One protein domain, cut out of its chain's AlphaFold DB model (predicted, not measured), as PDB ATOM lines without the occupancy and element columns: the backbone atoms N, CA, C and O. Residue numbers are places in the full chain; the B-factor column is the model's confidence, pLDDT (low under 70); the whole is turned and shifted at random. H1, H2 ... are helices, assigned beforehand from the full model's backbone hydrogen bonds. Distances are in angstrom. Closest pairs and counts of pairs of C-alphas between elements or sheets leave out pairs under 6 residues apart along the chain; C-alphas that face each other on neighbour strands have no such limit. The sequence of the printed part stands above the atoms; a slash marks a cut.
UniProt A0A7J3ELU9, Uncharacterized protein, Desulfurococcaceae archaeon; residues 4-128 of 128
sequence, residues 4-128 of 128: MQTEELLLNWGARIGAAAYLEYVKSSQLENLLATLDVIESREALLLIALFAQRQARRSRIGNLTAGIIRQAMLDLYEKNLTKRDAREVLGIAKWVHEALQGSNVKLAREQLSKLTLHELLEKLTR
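AT A GLANCE: This is residues 4 to 128 of the 128 residues of an uncharacterized protein of Desulfurococcaceae archaeon (UniProt A0A7J3ELU9). Two antiparallel helix pairs, H2 beside H5 and H3 beside H4, make an up-and-down bundle of four, each helix running against the one before it; the bundle is loosely closed, since H4 and H5 meet only near their hairpin. H1 crosses H5 closely and packs along H4 with residues 13 to 21, while the short H6 packs on H1 after a long loop, residues 103 to 118. The printed part has 125 residues with six named helices, H1 to H6 in chain order, and no named strand; the class is all helix. It is compact, with a radius of gyration of the C-alphas of 13.4 A and spans of 42 by 36 by 22 A.

IN THESE COORDINATES: Find C-alpha 4 at (131.342, 89.860, 46.136); from there H1, the longest helix, runs through residues 4 to 23, 28.6 A. Next come H2, residues 28 to 40, 19.3 A, and H3, residues 46 to 59, 19.7 A. H4 follows at residues 65 to 80, 22.3 A. Look for C-alpha 85 at (125.965, 85.302, 62.944), where H5 begins; it runs 25.7 A to residue 102. H6, residues 119 to 126, covers 10.6 A and ends at C-alpha 126, (145.264, 106.317, 56.318).

HOW THE PARTS SIT: Start at H5, the hub, which touches four helices. Its C-alpha 95 is 4.1 A from that of Gly 18, the closest pair with H1; these two run the same way at a steep tilt of 45 degrees. H2 touches H5 at a shallow tilt of 9 degrees, opposite ways, closest at the C-alphas of Leu 31 and Lys 96, 6.1 A. H3 and H4 form a hairpin at a shallow tilt of 12 degrees, with the C-alphas of Ala 51 and Arg 72 closest at 4.3 A. H4 and H5, also a hairpin, only just touch, with 3 pairs of C-alphas within 8 A; Met 75 and Ala 88 have the closest, 6.9 A. H1 touches H4 at a shallow tilt of 15 degrees, opposite ways, closest at the C-alphas of Ala 20 and Thr 67, 5.1 A. H6 touches H1 at C-alphas 119 and 15, the closest pair, 5.1 A; it is apart from H2, H3 and H4. Each O i to N i+4 pair is within hydrogen-bond range in H1, H3, H4, H5 and H6; in H2, 8 of 9 are.

THE WHOLE: Look at Ser 43 and Arg 128 for the C-alphas farthest apart, 41.9 A. The printed part has no cut; the link from H5 to H6 is long, and the other four are tight. In the B-factor column, residue 128, the chain's last, is the one under 70; the mean pLDDT of the printed part is 95.5.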
ATOM      1  N   MET A   4     130.649  88.566  46.180       82.56
ATOM      2  CA  MET A   4     131.342  89.860  46.136       82.56
ATOM      3  C   MET A   4     130.507  91.000  46.736       82.56
ATOM      4  O   MET A   4     131.031  91.821  47.479       82.56
ATOM      5  N   GLN A   5     129.198  91.034  46.461       88.25
ATOM      6  CA  GLN A   5     128.299  92.038  47.046       88.25
ATOM      7  C   GLN A   5     128.158  91.869  48.562       88.25
ATOM      8  O   GLN A   5     127.988  92.854  49.275       88.25
ATOM      9  N   THR A   6     128.200  90.630  49.058       92.75
ATOM     10  CA  THR A   6     128.207  90.360  50.498       92.75
ATOM     11  C   THR A   6     129.497  90.849  51.128       92.75
ATOM     12  O   THR A   6     129.431  91.600  52.091       92.75
ATOM     13  N   GLU A   7     130.650  90.489  50.574       94.25
ATOM     14  CA  GLU A   7     131.950  90.898  51.111       94.25
ATOM     15  C   GLU A   7     132.081  92.425  51.186       94.25
ATOM     16  O   GLU A   7     132.364  92.975  52.250       94.25
ATOM     17  N   GLU A   8     131.755  93.131  50.101       96.31
ATOM     18  CA  GLU A   8     131.760  94.597  50.072       96.31
ATOM     19  C   GLU A   8     130.842  95.200  51.148       96.31
ATOM     20  O   GLU A   8     131.203  96.169  51.825       96.31
ATOM     21  N   LEU A   9     129.662  94.608  51.346       97.50
ATOM     22  CA  LEU A   9     128.730  95.034  52.380       97.50
ATOM     23  C   LEU A   9     129.334  94.893  53.785       97.50
ATOM     24  O   LEU A   9     129.222  95.827  54.584       97.50
ATOM     25  N   LEU A  10     129.970  93.756  54.090       98.38
ATOM     26  CA  LEU A  10     130.570  93.508  55.407       98.38
ATOM     27  C   LEU A  10     131.726  94.477  55.679       98.38
ATOM     28  O   LEU A  10     131.780  95.088  56.750       98.38
ATOM     29  N   LEU A  11     132.600  94.682  54.690       98.25
ATOM     30  CA  LEU A  11     133.724  95.619  54.773       98.25
ATOM     31  C   LEU A  11     133.243  97.047  55.037       98.25
ATOM     32  O   LEU A  11     133.739  97.721  55.943       98.25
ATOM     33  N   ASN A  12     132.236  97.498  54.288       98.31
ATOM     34  CA  ASN A  12     131.699  98.844  54.427       98.31
ATOM     35  C   ASN A  12     130.984  99.035  55.769       98.31
ATOM     36  O   ASN A  12     131.191 100.055  56.423       98.31
ATOM     37  N   TRP A  13     130.200  98.061  56.243       98.69
ATOM     38  CA  TRP A  13     129.610  98.154  57.581       98.69
ATOM     39  C   TRP A  13     130.666  98.192  58.683       98.69
ATOM     40  O   TRP A  13     130.570  99.033  59.582       98.69
ATOM     41  N   GLY A  14     131.693  97.345  58.591       98.56
ATOM     42  CA  GLY A  14     132.811  97.343  59.529       98.56
ATOM     43  C   GLY A  14     133.516  98.700  59.580       98.56
ATOM     44  O   GLY A  14     133.673  99.274  60.660       98.56
ATOM     45  N   ALA A  15     133.838  99.275  58.418       98.44
ATOM     46  CA  ALA A  15     134.464 100.593  58.314       98.44
ATOM     47  C   ALA A  15     133.645 101.693  58.998       98.44
ATOM     48  O   ALA A  15     134.177 102.472  59.789       98.44
ATOM     49  N   ARG A  16     132.332 101.733  58.748       98.62
ATOM     50  CA  ARG A  16     131.432 102.746  59.320       98.62
ATOM     51  C   ARG A  16     131.320 102.632  60.836       98.62
ATOM     52  O   ARG A  16     131.342 103.654  61.520       98.62
ATOM     53  N   ILE A  17     131.211 101.411  61.362       98.62
ATOM     54  CA  ILE A  17     131.135 101.176  62.810       98.62
ATOM     55  C   ILE A  17     132.450 101.579  63.478       98.62
ATOM     56  O   ILE A  17     132.420 102.324  64.458       98.62
ATOM     57  N   GLY A  18     133.595 101.136  62.948       98.25
ATOM     58  CA  GLY A  18     134.906 101.455  63.521       98.25
ATOM     59  C   GLY A  18     135.210 102.955  63.497       98.25
ATOM     60  O   GLY A  18     135.647 103.521  64.497       98.25
ATOM     61  N   ALA A  19     134.884 103.627  62.391       98.12
ATOM     62  CA  ALA A  19     135.013 105.074  62.251       98.12
ATOM     63  C   ALA A  19     134.111 105.856  63.223       98.12
ATOM     64  O   ALA A  19     134.545 106.849  63.809       98.12
ATOM     65  N   ALA A  20     132.866 105.412  63.424       98.19
ATOM     66  CA  ALA A  20     131.969 106.021  64.406       98.19
ATOM     67  C   ALA A  20     132.467 105.828  65.840       98.19
ATOM     68  O   ALA A  20     132.475 106.785  66.613       98.19
ATOM     69  N   ALA A  21     132.933 104.619  66.164       98.12
ATOM     70  CA  ALA A  21     133.514 104.305  67.463       98.12
ATOM     71  C   ALA A  21     134.724 105.204  67.757       98.12
ATOM     72  O   ALA A  21     134.846 105.722  68.865       98.12
ATOM     73  N   TYR A  22     135.560 105.454  66.744       97.38
ATOM     74  CA  TYR A  22     136.718 106.340  66.852       97.38
ATOM     75  C   TYR A  22     136.297 107.787  67.128       97.38
ATOM     76  O   TYR A  22     136.778 108.398  68.080       97.38
ATOM     77  N   LEU A  23     135.342 108.315  66.355       96.31
ATOM     78  CA  LEU A  23     134.829 109.680  66.527       96.31
ATOM     79  C   LEU A  23     134.165 109.920  67.888       96.31
ATOM     80  O   LEU A  23     134.182 111.039  68.394       96.31
ATOM     81  N   GLU A  24     133.567 108.884  68.473       96.69
ATOM     82  CA  GLU A  24     132.936 108.944  69.793       96.69
ATOM     83  C   GLU A  24     133.864 108.493  70.935       96.69
ATOM     84  O   GLU A  24     133.396 108.330  72.063       96.69
ATOM     85  N   TYR A  25     135.164 108.304  70.670       95.88
ATOM     86  CA  TYR A  25     136.171 107.881  71.653       95.88
ATOM     87  C   TYR A  25     135.767 106.617  72.430       95.88
ATOM     88  O   TYR A  25     136.000 106.484  73.638       95.88
ATOM     89  N   VAL A  26     135.119 105.678  71.743       96.94
ATOM     90  CA  VAL A  26     134.675 104.417  72.330       96.94
ATOM     91  C   VAL A  26     135.899 103.599  72.740       96.94
ATOM     92  O   VAL A  26     136.846 103.420  71.985       96.94
ATOM     93  N   LYS A  27     135.894 103.056  73.960       96.12
ATOM     94  CA  LYS A  27     136.977 102.165  74.404       96.12
ATOM     95  C   LYS A  27     136.965 100.883  73.569       96.12
ATOM     96  O   LYS A  27     135.902 100.279  73.432       96.12
ATOM     97  N   SER A  28     138.129 100.405  73.117       94.19
ATOM     98  CA  SER A  28     138.245  99.173  72.310       94.19
ATOM     99  C   SER A  28     137.566  97.963  72.967       94.19
ATOM    100  O   SER A  28     136.897  97.182  72.292       94.19
ATOM    101  N   SER A  29     137.599  97.883  74.303       96.38
ATOM    102  CA  SER A  29     136.906  96.842  75.076       96.38
ATOM    103  C   SER A  29     135.387  96.800  74.874       96.38
ATOM    104  O   SER A  29     134.761  95.773  75.111       96.38
ATOM    105  N   GLN A  30     134.750  97.883  74.419       97.62
ATOM    106  CA  GLN A  30     133.319  97.870  74.104       97.62
ATOM    107  C   GLN A  30     133.012  97.143  72.791       97.62
ATOM    108  O   GLN A  30     131.976  96.484  72.704       97.62
ATOM    109  N   LEU A  31     133.910  97.208  71.804       97.50
ATOM    110  CA  LEU A  31     133.801  96.413  70.576       97.50
ATOM    111  C   LEU A  31     134.051  94.927  70.872       97.50
ATOM    112  O   LEU A  31     133.338  94.063  70.368       97.50
ATOM    113  N   GLU A  32     134.984  94.626  71.776       97.56
ATOM    114  CA  GLU A  32     135.215  93.259  72.262       97.56
ATOM    115  C   GLU A  32     134.006  92.704  73.019       97.56
ATOM    116  O   GLU A  32     133.610  91.565  72.792       97.56
ATOM    117  N   ASN A  33     133.352  93.521  73.850       97.44
ATOM    118  CA  ASN A  33     132.121  93.121  74.533       97.44
ATOM    119  C   ASN A  33     130.982  92.805  73.550       97.44
ATOM    120  O   ASN A  33     130.187  91.903  73.812       97.44
ATOM    121  N   LEU A  34     130.884  93.535  72.431       97.44
ATOM    122  CA  LEU A  34     129.911  93.251  71.369       97.44
ATOM    123  C   LEU A  34     130.194  91.897  70.705       97.44
ATOM    124  O   LEU A  34     129.274  91.093  70.579       97.44
ATOM    125  N   LEU A  35     131.454  91.624  70.352       97.81
ATOM    126  CA  LEU A  35     131.888  90.332  69.808       97.81
ATOM    127  C   LEU A  35     131.612  89.180  70.782       97.81
ATOM    128  O   LEU A  35     130.991  88.192  70.402       97.81
ATOM    129  N   ALA A  36     131.996  89.338  72.049       97.31
ATOM    130  CA  ALA A  36     131.768  88.330  73.081       97.31
ATOM    131  C   ALA A  36     130.272  88.055  73.290       97.31
ATOM    132  O   ALA A  36     129.862  86.909  73.437       97.31
ATOM    133  N   THR A  37     129.437  89.099  73.263       96.44
ATOM    134  CA  THR A  37     127.979  88.941  73.379       96.44
ATOM    135  C   THR A  37     127.404  88.212  72.165       96.44
ATOM    136  O   THR A  37     126.502  87.392  72.323       96.44
ATOM    137  N   LEU A  38     127.923  88.489  70.964       97.06
ATOM    138  CA  LEU A  38     127.469  87.846  69.733       97.06
ATOM    139  C   LEU A  38     127.778  86.347  69.768       97.06
ATOM    140  O   LEU A  38     126.928  85.544  69.397       97.06
ATOM    141  N   ASP A  39     128.963  85.970  70.247       95.56
ATOM    142  CA  ASP A  39     129.418  84.579  70.251       95.56
ATOM    143  C   ASP A  39     128.549  83.660  71.112       95.56
ATOM    144  O   ASP A  39     128.322  82.514  70.723       95.56
ATOM    145  N   VAL A  40     128.014  84.177  72.224       95.31
ATOM    146  CA  VAL A  40     127.170  83.431  73.174       95.31
ATOM    147  C   VAL A  40     125.792  83.085  72.598       95.31
ATOM    148  O   VAL A  40     125.145  82.152  73.067       95.31
ATOM    149  N   ILE A  41     125.318  83.809  71.583       92.62
ATOM    150  CA  ILE A  41     123.992  83.586  71.000       92.62
ATOM    151  C   ILE A  41     124.148  82.702  69.763       92.62
ATOM    152  O   ILE A  41     124.894  83.034  68.849       92.62
ATOM    153  N   GLU A  42     123.469  81.560  69.699       87.00
ATOM    154  CA  GLU A  42     123.623  80.626  68.570       87.00
ATOM    155  C   GLU A  42     122.690  80.913  67.392       87.00
ATOM    156  O   GLU A  42     123.024  80.605  66.249       87.00
ATOM    157  N   SER A  43     121.543  81.534  67.654       90.19
ATOM    158  CA  SER A  43     120.492  81.711  66.660       90.19
ATOM    159  C   SER A  43     120.714  82.930  65.757       90.19
ATOM    160  O   SER A  43     121.519  83.818  66.040       90.19
ATOM    161  N   ARG A  44     119.974  83.006  64.647       87.25
ATOM    162  CA  ARG A  44     120.025  84.151  63.720       87.25
ATOM    163  C   ARG A  44     119.559  85.452  64.381       87.25
ATOM    164  O   ARG A  44     120.033  86.534  64.040       87.25
ATOM    165  N   GLU A  45     118.681  85.353  65.373       94.31
ATOM    166  CA  GLU A  45     118.216  86.465  66.201       94.31
ATOM    167  C   GLU A  45     119.360  87.128  66.986       94.31
ATOM    168  O   GLU A  45     119.178  88.242  67.481       94.31
ATOM    169  N   ALA A  46     120.556  86.524  67.031       96.69
ATOM    170  CA  ALA A  46     121.778  87.159  67.520       96.69
ATOM    171  C   ALA A  46     121.995  88.560  66.926       96.69
ATOM    172  O   ALA A  46     122.371  89.473  67.656       96.69
ATOM    173  N   LEU A  47     121.693  88.769  65.640       98.00
ATOM    174  CA  LEU A  47     121.828  90.078  64.986       98.00
ATOM    175  C   LEU A  47     120.910  91.124  65.641       98.00
ATOM    176  O   LEU A  47     121.351  92.214  66.013       98.00
ATOM    177  N   LEU A  48     119.638  90.774  65.855       98.25
ATOM    178  CA  LEU A  48     118.656  91.651  66.500       98.25
ATOM    179  C   LEU A  48     119.014  91.909  67.969       98.25
ATOM    180  O   LEU A  48     118.895  93.033  68.462       98.25
ATOM    181  N   LEU A  49     119.503  90.883  68.664       97.88
ATOM    182  CA  LEU A  49     119.946  90.987  70.050       97.88
ATOM    183  C   LEU A  49     121.189  91.872  70.189       97.88
ATOM    184  O   LEU A  49     121.250  92.670  71.124       97.88
ATOM    185  N   ILE A  50     122.133  91.821  69.246       98.38
ATOM    186  CA  ILE A  50     123.277  92.742  69.207       98.38
ATOM    187  C   ILE A  50     122.842  94.172  68.909       98.38
ATOM    188  O   ILE A  50     123.316  95.096  69.576       98.38
ATOM    189  N   ALA A  51     121.897  94.376  67.989       98.44
ATOM    190  CA  ALA A  51     121.322  95.695  67.738       98.44
ATOM    191  C   ALA A  51     120.718  96.295  69.022       98.44
ATOM    192  O   ALA A  51     120.998  97.445  69.378       98.44
ATOM    193  N   LEU A  52     119.938  95.500  69.763       98.31
ATOM    194  CA  LEU A  52     119.350  95.901  71.040       98.31
ATOM    195  C   LEU A  52     120.417  96.129  72.121       98.31
ATOM    196  O   LEU A  52     120.350  97.105  72.875       98.31
ATOM    197  N   PHE A  53     121.418  95.253  72.198       98.12
ATOM    198  CA  PHE A  53     122.506  95.361  73.161       98.12
ATOM    199  C   PHE A  53     123.309  96.646  72.954       98.12
ATOM    200  O   PHE A  53     123.553  97.355  73.930       98.12
ATOM    201  N   ALA A  54     123.655  97.001  71.714       98.38
ATOM    202  CA  ALA A  54     124.344  98.249  71.395       98.38
ATOM    203  C   ALA A  54     123.533  99.474  71.850       98.38
ATOM    204  O   ALA A  54     124.057 100.346  72.545       98.38
ATOM    205  N   GLN A  55     122.228  99.503  71.573       98.38
ATOM    206  CA  GLN A  55     121.338 100.566  72.058       98.38
ATOM    207  C   GLN A  55     121.317 100.650  73.593       98.38
ATOM    208  O   GLN A  55     121.358 101.739  74.169       98.38
ATOM    209  N   ARG A  56     121.324  99.504  74.285       98.06
ATOM    210  CA  ARG A  56     121.443  99.461  75.749       98.06
ATOM    211  C   ARG A  56     122.786 100.011  76.235       98.06
ATOM    212  O   ARG A  56     122.806 100.719  77.239       98.06
ATOM    213  N   GLN A  57     123.893  99.704  75.557       98.00
ATOM    214  CA  GLN A  57     125.213 100.238  75.907       98.00
ATOM    215  C   GLN A  57     125.285 101.758  75.712       98.00
ATOM    216  O   GLN A  57     125.866 102.439  76.557       98.00
ATOM    217  N   ALA A  58     124.630 102.303  74.682       97.88
ATOM    218  CA  ALA A  58     124.523 103.749  74.490       97.88
ATOM    219  C   ALA A  58     123.752 104.437  75.620       97.88
ATOM    220  O   ALA A  58     124.228 105.409  76.200       97.88
ATOM    221  N   ARG A  59     122.613 103.866  76.033       97.38
ATOM    222  CA  ARG A  59     121.849 104.358  77.197       97.38
ATOM    223  C   ARG A  59     122.634 104.304  78.510       97.38
ATOM    224  O   ARG A  59     122.323 105.042  79.434       97.38
ATOM    225  N   ARG A  60     123.634 103.422  78.603       96.44
ATOM    226  CA  ARG A  60     124.557 103.308  79.746       96.44
ATOM    227  C   ARG A  60     125.828 104.149  79.581       96.44
ATOM    228  O   ARG A  60     126.761 103.965  80.361       96.44
ATOM    229  N   SER A  61     125.893 104.997  78.553       94.56
ATOM    230  CA  SER A  61     127.057 105.830  78.225       94.56
ATOM    231  C   SER A  61     128.354 105.025  78.057       94.56
ATOM    232  O   SER A  61     129.440 105.506  78.371       94.56
ATOM    233  N   ARG A  62     128.250 103.767  77.603       94.12
ATOM    234  CA  ARG A  62     129.404 102.886  77.348       94.12
ATOM    235  C   ARG A  62     129.906 103.000  75.915       94.12
ATOM    236  O   ARG A  62     131.108 102.951  75.696       94.12
ATOM    237  N   ILE A  63     128.986 103.168  74.973       96.88
ATOM    238  CA  ILE A  63     129.268 103.549  73.587       96.88
ATOM    239  C   ILE A  63     128.458 104.805  73.263       96.88
ATOM    240  O   ILE A  63     127.514 105.119  73.987       96.88
ATOM    241  N   GLY A  64     128.811 105.536  72.213       96.25
ATOM    242  CA  GLY A  64     128.028 106.702  71.817       96.25
ATOM    243  C   GLY A  64     126.788 106.346  70.984       96.25
ATOM    244  O   GLY A  64     126.611 105.219  70.502       96.25
ATOM    245  N   ASN A  65     125.880 107.319  70.859       97.19
ATOM    246  CA  ASN A  65     124.600 107.148  70.166       97.19
ATOM    247  C   ASN A  65     124.786 106.935  68.658       97.19
ATOM    248  O   ASN A  65     123.993 106.220  68.043       97.19
ATOM    249  N   LEU A  66     125.818 107.538  68.059       97.25
ATOM    250  CA  LEU A  66     126.131 107.367  66.642       97.25
ATOM    251  C   LEU A  66     126.598 105.937  66.372       97.25
ATOM    252  O   LEU A  66     126.024 105.267  65.518       97.25
ATOM    253  N   THR A  67     127.558 105.440  67.153       98.31
ATOM    254  CA  THR A  67     128.076 104.069  67.057       98.31
ATOM    255  C   THR A  67     126.952 103.054  67.235       98.31
ATOM    256  O   THR A  67     126.770 102.175  66.394       98.31
ATOM    257  N   ALA A  68     126.126 103.201  68.276       98.44
ATOM    258  CA  ALA A  68     124.980 102.318  68.496       98.44
ATOM    259  C   ALA A  68     123.934 102.393  67.372       98.44
ATOM    260  O   ALA A  68     123.299 101.386  67.048       98.44
ATOM    261  N   GLY A  69     123.737 103.575  66.784       98.25
ATOM    262  CA  GLY A  69     122.853 103.783  65.640       98.25
ATOM    263  C   GLY A  69     123.325 103.037  64.394       98.25
ATOM    264  O   GLY A  69     122.526 102.332  63.777       98.25
ATOM    265  N   ILE A  70     124.617 103.131  64.070       98.44
ATOM    266  CA  ILE A  70     125.214 102.439  62.920       98.44
ATOM    267  C   ILE A  70     125.232 100.925  63.145       98.44
ATOM    268  O   ILE A  70     124.840 100.193  62.244       98.44
ATOM    269  N   ILE A  71     125.585 100.443  64.344       98.62
ATOM    270  CA  ILE A  71     125.512  99.004  64.667       98.62
ATOM    271  C   ILE A  71     124.086  98.487  64.477       98.62
ATOM    272  O   ILE A  71     123.887  97.455  63.840       98.62
ATOM    273  N   ARG A  72     123.081  99.205  64.996       98.62
ATOM    274  CA  ARG A  72     121.673  98.828  64.823       98.62
ATOM    275  C   ARG A  72     121.312  98.719  63.343       98.62
ATOM    276  O   ARG A  72     120.656  97.759  62.959       98.62
ATOM    277  N   GLN A  73     121.725  99.691  62.532       98.31
ATOM    278  CA  GLN A  73     121.435  99.691  61.101       98.31
ATOM    279  C   GLN A  73     122.135  98.539  60.374       98.31
ATOM    280  O   GLN A  73     121.479  97.838  59.613       98.31
ATOM    281  N   ALA A  74     123.414  98.297  60.668       98.44
ATOM    282  CA  ALA A  74     124.171  97.187  60.105       98.44
ATOM    283  C   ALA A  74     123.510  95.842  60.430       98.44
ATOM    284  O   ALA A  74     123.213  95.068  59.532       98.44
ATOM    285  N   MET A  75     123.208  95.575  61.704       98.62
ATOM    286  CA  MET A  75     122.618  94.297  62.111       98.62
ATOM    287  C   MET A  75     121.229  94.055  61.505       98.62
ATOM    288  O   MET A  75     120.917  92.918  61.160       98.62
ATOM    289  N   LEU A  76     120.403  95.099  61.364       98.50
ATOM    290  CA  LEU A  76     119.108  94.993  60.685       98.50
ATOM    291  C   LEU A  76     119.280  94.696  59.194       98.50
ATOM    292  O   LEU A  76     118.632  93.787  58.690       98.50
ATOM    293  N   ASP A  77     120.196  95.388  58.519       98.12
ATOM    294  CA  ASP A  77     120.481  95.170  57.098       98.12
ATOM    295  C   ASP A  77     121.008  93.748  56.831       98.12
ATOM    296  O   ASP A  77     120.522  93.048  55.942       98.12
ATOM    297  N   LEU A  78     121.937  93.258  57.665       97.75
ATOM    298  CA  LEU A  78     122.395  91.866  57.611       97.75
ATOM    299  C   LEU A  78     121.230  90.885  57.832       97.75
ATOM    300  O   LEU A  78     121.103  89.894  57.108       97.75
ATOM    301  N   TYR A  79     120.361  91.163  58.808       97.56
ATOM    302  CA  TYR A  79     119.221  90.307  59.118       97.56
ATOM    303  C   TYR A  79     118.232  90.256  57.949       97.56
ATOM    304  O   TYR A  79     117.858  89.164  57.528       97.56
ATOM    305  N   GLU A  80     117.855  91.395  57.375       97.50
ATOM    306  CA  GLU A  80     116.938  91.497  56.231       97.50
ATOM    307  C   GLU A  80     117.488  90.801  54.977       97.50
ATOM    308  O   GLU A  80     116.736  90.187  54.220       97.50
ATOM    309  N   LYS A  81     118.812  90.800  54.795       96.38
ATOM    310  CA  LYS A  81     119.505  90.111  53.692       96.38
ATOM    311  C   LYS A  81     119.730  88.610  53.924       96.38
ATOM    312  O   LYS A  81     120.410  87.977  53.118       96.38
ATOM    313  N   ASN A  82     119.147  88.027  54.976       95.81
ATOM    314  CA  ASN A  82     119.331  86.625  55.378       95.81
ATOM    315  C   ASN A  82     120.800  86.240  55.644       95.81
ATOM    316  O   ASN A  82     121.192  85.095  55.414       95.81
ATOM    317  N   LEU A  83     121.606  87.179  56.145       95.94
ATOM    318  CA  LEU A  83     122.968  86.902  56.590       95.94
ATOM    319  C   LEU A  83     122.986  86.341  58.017       95.94
ATOM    320  O   LEU A  83     121.995  86.350  58.754       95.94
ATOM    321  N   THR A  84     124.130  85.777  58.375       95.81
ATOM    322  CA  THR A  84     124.310  84.903  59.530       95.81
ATOM    323  C   THR A  84     125.066  85.590  60.662       95.81
ATOM    324  O   THR A  84     125.679  86.648  60.504       95.81
ATOM    325  N   LYS A  85     125.098  84.924  61.822       96.38
ATOM    326  CA  LYS A  85     125.965  85.302  62.944       96.38
ATOM    327  C   LYS A  85     127.433  85.452  62.534       96.38
ATOM    328  O   LYS A  85     128.116  86.336  63.039       96.38
ATOM    329  N   ARG A  86     127.919  84.597  61.627       96.12
ATOM    330  CA  ARG A  86     129.307  84.643  61.151       96.12
ATOM    331  C   ARG A  86     129.599  85.964  60.443       96.12
ATOM    332  O   ARG A  86     130.610  86.588  60.737       96.12
ATOM    333  N   ASP A  87     128.677  86.416  59.601       97.56
ATOM    334  CA  ASP A  87     128.823  87.659  58.840       97.56
ATOM    335  C   ASP A  87     128.766  88.884  59.776       97.56
ATOM    336  O   ASP A  87     129.542  89.828  59.647       97.56
ATOM    337  N   ALA A  88     127.909  88.841  60.804       98.00
ATOM    338  CA  ALA A  88     127.885  89.859  61.857       98.00
ATOM    339  C   ALA A  88     129.187  89.896  62.677       98.00
ATOM    340  O   ALA A  88     129.671  90.976  63.029       98.00
ATOM    341  N   ARG A  89     129.774  88.728  62.970       97.88
ATOM    342  CA  ARG A  89     131.063  88.621  63.669       97.88
ATOM    343  C   ARG A  89     132.183  89.227  62.836       97.88
ATOM    344  O   ARG A  89     133.012  89.947  63.383       97.88
ATOM    345  N   GLU A  90     132.177  88.971  61.536       98.31
ATOM    346  CA  GLU A  90     133.129  89.547  60.590       98.31
ATOM    347  C   GLU A  90     133.024  91.078  60.552       98.31
ATOM    348  O   GLU A  90     134.027  91.756  60.774       98.31
ATOM    349  N   VAL A  91     131.813  91.632  60.423       98.62
ATOM    350  CA  VAL A  91     131.567  93.087  60.490       98.62
ATOM    351  C   VAL A  91     132.134  93.708  61.766       98.62
ATOM    352  O   VAL A  91     132.824  94.727  61.706       98.62
ATOM    353  N   LEU A  92     131.861  93.114  62.930       98.56
ATOM    354  CA  LEU A  92     132.355  93.632  64.209       98.56
ATOM    355  C   LEU A  92     133.874  93.459  64.367       98.56
ATOM    356  O   LEU A  92     134.521  94.314  64.974       98.56
ATOM    357  N   GLY A  93     134.452  92.394  63.807       98.44
ATOM    358  CA  GLY A  93     135.899  92.182  63.754       98.44
ATOM    359  C   GLY A  93     136.601  93.250  62.914       98.44
ATOM    360  O   GLY A  93     137.536  93.890  63.390       98.44
ATOM    361  N   ILE A  94     136.082  93.523  61.713       98.50
ATOM    362  CA  ILE A  94     136.561  94.607  60.844       98.50
ATOM    363  C   ILE A  94     136.418  95.955  61.554       98.50
ATOM    364  O   ILE A  94     137.349  96.756  61.551       98.50
ATOM    365  N   ALA A  95     135.280  96.205  62.207       98.62
ATOM    366  CA  ALA A  95     135.055  97.439  62.952       98.62
ATOM    367  C   ALA A  95     136.085  97.657  64.064       98.62
ATOM    368  O   ALA A  95     136.548  98.784  64.253       98.62
ATOM    369  N   LYS A  96     136.468  96.592  64.780       98.38
ATOM    370  CA  LYS A  96     137.538  96.639  65.781       98.38
ATOM    371  C   LYS A  96     138.865  97.054  65.147       98.38
ATOM    372  O   LYS A  96     139.461  98.019  65.612       98.38
ATOM    373  N   TRP A  97     139.282  96.392  64.069       97.81
ATOM    374  CA  TRP A  97     140.538  96.725  63.390       97.81
ATOM    375  C   TRP A  97     140.552  98.145  62.841       97.81
ATOM    376  O   TRP A  97     141.540  98.851  62.992       97.81
ATOM    377  N   VAL A  98     139.447  98.592  62.246       98.06
ATOM    378  CA  VAL A  98     139.313  99.963  61.748       98.06
ATOM    379  C   VAL A  98     139.431 100.972  62.887       98.06
ATOM    380  O   VAL A  98     140.158 101.955  62.768       98.06
ATOM    381  N   HIS A  99     138.733 100.731  63.994       97.94
ATOM    382  CA  HIS A  99     138.816 101.579  65.175       97.94
ATOM    383  C   HIS A  99     140.253 101.674  65.705       97.94
ATOM    384  O   HIS A  99     140.736 102.771  65.964       97.94
ATOM    385  N   GLU A 100     140.945 100.540  65.823       96.75
ATOM    386  CA  GLU A 100     142.336 100.460  66.284       96.75
ATOM    387  C   GLU A 100     143.313 101.135  65.316       96.75
ATOM    388  O   GLU A 100     144.180 101.879  65.757       96.75
ATOM    389  N   ALA A 101     143.144 100.953  64.006       95.94
ATOM    390  CA  ALA A 101     143.977 101.601  62.994       95.94
ATOM    391  C   ALA A 101     143.824 103.131  62.990       95.94
ATOM    392  O   ALA A 101     144.762 103.852  62.654       95.94
ATOM    393  N   LEU A 102     142.646 103.638  63.366       96.00
ATOM    394  CA  LEU A 102     142.410 105.074  63.497       96.00
ATOM    395  C   LEU A 102     143.004 105.656  64.788       96.00
ATOM    396  O   LEU A 102     143.317 106.849  64.816       96.00
ATOM    397  N   GLN A 103     143.203 104.849  65.836       92.81
ATOM    398  CA  GLN A 103     143.854 105.302  67.066       92.81
ATOM    399  C   GLN A 103     145.316 105.673  66.791       92.81
ATOM    400  O   GLN A 103     146.119 104.852  66.367       92.81
ATOM    401  N   GLY A 104     145.668 106.936  67.038       86.25
ATOM    402  CA  GLY A 104     147.006 107.459  66.737       86.25
ATOM    403  C   GLY A 104     147.204 107.878  65.277       86.25
ATOM    404  O   GLY A 104     148.276 108.366  64.932       86.25
ATOM    405  N   SER A 105     146.176 107.749  64.433       88.81
ATOM    406  CA  SER A 105     146.179 108.331  63.092       88.81
ATOM    407  C   SER A 105     145.822 109.825  63.137       88.81
ATOM    408  O   SER A 105     145.078 110.277  64.006       88.81
ATOM    409  N   ASN A 106     146.293 110.597  62.153       87.06
ATOM    410  CA  ASN A 106     145.883 111.996  61.955       87.06
ATOM    411  C   ASN A 106     144.641 112.128  61.052       87.06
ATOM    412  O   ASN A 106     144.337 113.215  60.546       87.06
ATOM    413  N   VAL A 107     143.920 111.026  60.820       90.94
ATOM    414  CA  VAL A 107     142.777 110.997  59.909       90.94
ATOM    415  C   VAL A 107     141.644 111.853  60.468       90.94
ATOM    416  O   VAL A 107     141.133 111.630  61.565       90.94
ATOM    417  N   LYS A 108     141.206 112.827  59.665       88.56
ATOM    418  CA  LYS A 108     140.031 113.650  59.957       88.56
ATOM    419  C   LYS A 108     138.794 113.024  59.323       88.56
ATOM    420  O   LYS A 108     138.695 112.912  58.097       88.56
ATOM    421  N   LEU A 109     137.842 112.636  60.166       90.81
ATOM    422  CA  LEU A 109     136.544 112.112  59.749       90.81
ATOM    423  C   LEU A 109     135.445 113.094  60.147       90.81
ATOM    424  O   LEU A 109     135.435 113.607  61.262       90.81
ATOM    425  N   ALA A 110     134.522 113.349  59.224       90.50
ATOM    426  CA  ALA A 110     133.326 114.136  59.493       90.50
ATOM    427  C   ALA A 110     132.136 113.196  59.719       90.50
ATOM    428  O   ALA A 110     131.991 112.182  59.029       90.50
ATOM    429  N   ARG A 111     131.268 113.534  60.677       90.12
ATOM    430  CA  ARG A 111     130.122 112.697  61.065       90.12
ATOM    431  C   ARG A 111     129.178 112.436  59.890       90.12
ATOM    432  O   ARG A 111     128.635 111.342  59.763       90.12
ATOM    433  N   GLU A 112     129.013 113.420  59.018       89.69
ATOM    434  CA  GLU A 112     128.125 113.394  57.856       89.69
ATOM    435  C   GLU A 112     128.597 112.384  56.797       89.69
ATOM    436  O   GLU A 112     127.786 111.838  56.047       89.69
ATOM    437  N   GLN A 113     129.901 112.090  56.762       89.00
ATOM    438  CA  GLN A 113     130.515 111.182  55.788       89.00
ATOM    439  C   GLN A 113     130.322 109.705  56.154       89.00
ATOM    440  O   GLN A 113     130.384 108.843  55.279       89.00
ATOM    441  N   LEU A 114     130.041 109.394  57.424       92.00
ATOM    442  CA  LEU A 114     129.991 108.010  57.909       92.00
ATOM    443  C   LEU A 114     128.917 107.157  57.236       92.00
ATOM    444  O   LEU A 114     129.091 105.955  57.115       92.00
ATOM    445  N   SER A 115     127.806 107.745  56.793       89.12
ATOM    446  CA  SER A 115     126.728 106.974  56.153       89.12
ATOM    447  C   SER A 115     127.136 106.373  54.803       89.12
ATOM    448  O   SER A 115     126.563 105.369  54.381       89.12
ATOM    449  N   LYS A 116     128.126 106.977  54.138       92.75
ATOM    450  CA  LYS A 116     128.609 106.581  52.809       92.75
ATOM    451  C   LYS A 116     130.015 106.000  52.828       92.75
ATOM    452  O   LYS A 116     130.367 105.340  51.861       92.75
ATOM    453  N   LEU A 117     130.750 106.183  53.927       96.25
ATOM    454  CA  LEU A 117     132.125 105.719  54.078       96.25
ATOM    455  C   LEU A 117     132.265 104.250  53.668       96.25
ATOM    456  O   LEU A 117     131.524 103.383  54.150       96.25
ATOM    457  N   THR A 118     133.228 104.000  52.793       97.38
ATOM    458  CA  THR A 118     133.692 102.666  52.415       97.38
ATOM    459  C   THR A 118     135.025 102.352  53.086       97.38
ATOM    460  O   THR A 118     135.755 103.255  53.509       97.38
ATOM    461  N   LEU A 119     135.374 101.066  53.179       96.31
ATOM    462  CA  LEU A 119     136.700 100.686  53.676       96.31
ATOM    463  C   LEU A 119     137.815 101.203  52.753       96.31
ATOM    464  O   LEU A 119     138.859 101.632  53.236       96.31
ATOM    465  N   HIS A 120     137.578 101.209  51.439       95.44
ATOM    466  CA  HIS A 120     138.545 101.682  50.451       95.44
ATOM    467  C   HIS A 120     138.889 103.166  50.647       95.44
ATOM    468  O   HIS A 120     140.057 103.502  50.829       95.44
ATOM    469  N   GLU A 121     137.876 104.037  50.729       94.69
ATOM    470  CA  GLU A 121     138.071 105.469  51.012       94.69
ATOM    471  C   GLU A 121     138.794 105.701  52.345       94.69
ATOM    472  O   GLU A 121     139.554 106.658  52.493       94.69
ATOM    473  N   LEU A 122     138.550 104.847  53.346       94.94
ATOM    474  CA  LEU A 122     139.219 104.964  54.635       94.94
ATOM    475  C   LEU A 122     140.710 104.618  54.546       94.94
ATOM    476  O   LEU A 122     141.531 105.326  55.129       94.94
ATOM    477  N   LEU A 123     141.062 103.566  53.805       94.06
ATOM    478  CA  LEU A 123     142.455 103.178  53.577       94.06
ATOM    479  C   LEU A 123     143.229 104.275  52.841       94.06
ATOM    480  O   LEU A 123     144.332 104.616  53.262       94.06
ATOM    481  N   GLU A 124     142.634 104.903  51.823       93.50
ATOM    482  CA  GLU A 124     143.259 106.037  51.131       93.50
ATOM    483  C   GLU A 124     143.597 107.188  52.088       93.50
ATOM    484  O   GLU A 124     144.646 107.822  51.958       93.50
ATOM    485  N   LYS A 125     142.727 107.452  53.072       91.38
ATOM    486  CA  LYS A 125     142.962 108.481  54.094       91.38
ATOM    487  C   LYS A 125     144.059 108.100  55.088       91.38
ATOM    488  O   LYS A 125     144.725 109.001  55.579       91.38
ATOM    489  N   LEU A 126     144.230 106.813  55.396       87.94
ATOM    490  CA  LEU A 126     145.264 106.317  56.318       87.94
ATOM    491  C   LEU A 126     146.669 106.330  55.701       87.94
ATOM    492  O   LEU A 126     147.653 106.405  56.428       87.94
ATOM    493  N   THR A 127     146.771 106.245  54.374       82.88
ATOM    494  CA  THR A 127     148.055 106.236  53.649       82.88
ATOM    495  C   THR A 127     148.643 107.619  53.348       82.88
ATOM    496  O   THR A 127     149.726 107.698  52.771       82.88
ATOM    497  N   ARG A 128     147.934 108.699  53.692       67.31
ATOM    498  CA  ARG A 128     148.346 110.091  53.452       67.31
ATOM    499  C   ARG A 128     148.811 110.755  54.738       67.31
ATOM    500  O   ARG A 128     149.772 111.548  54.646       67.31
TER     501      ARG A 128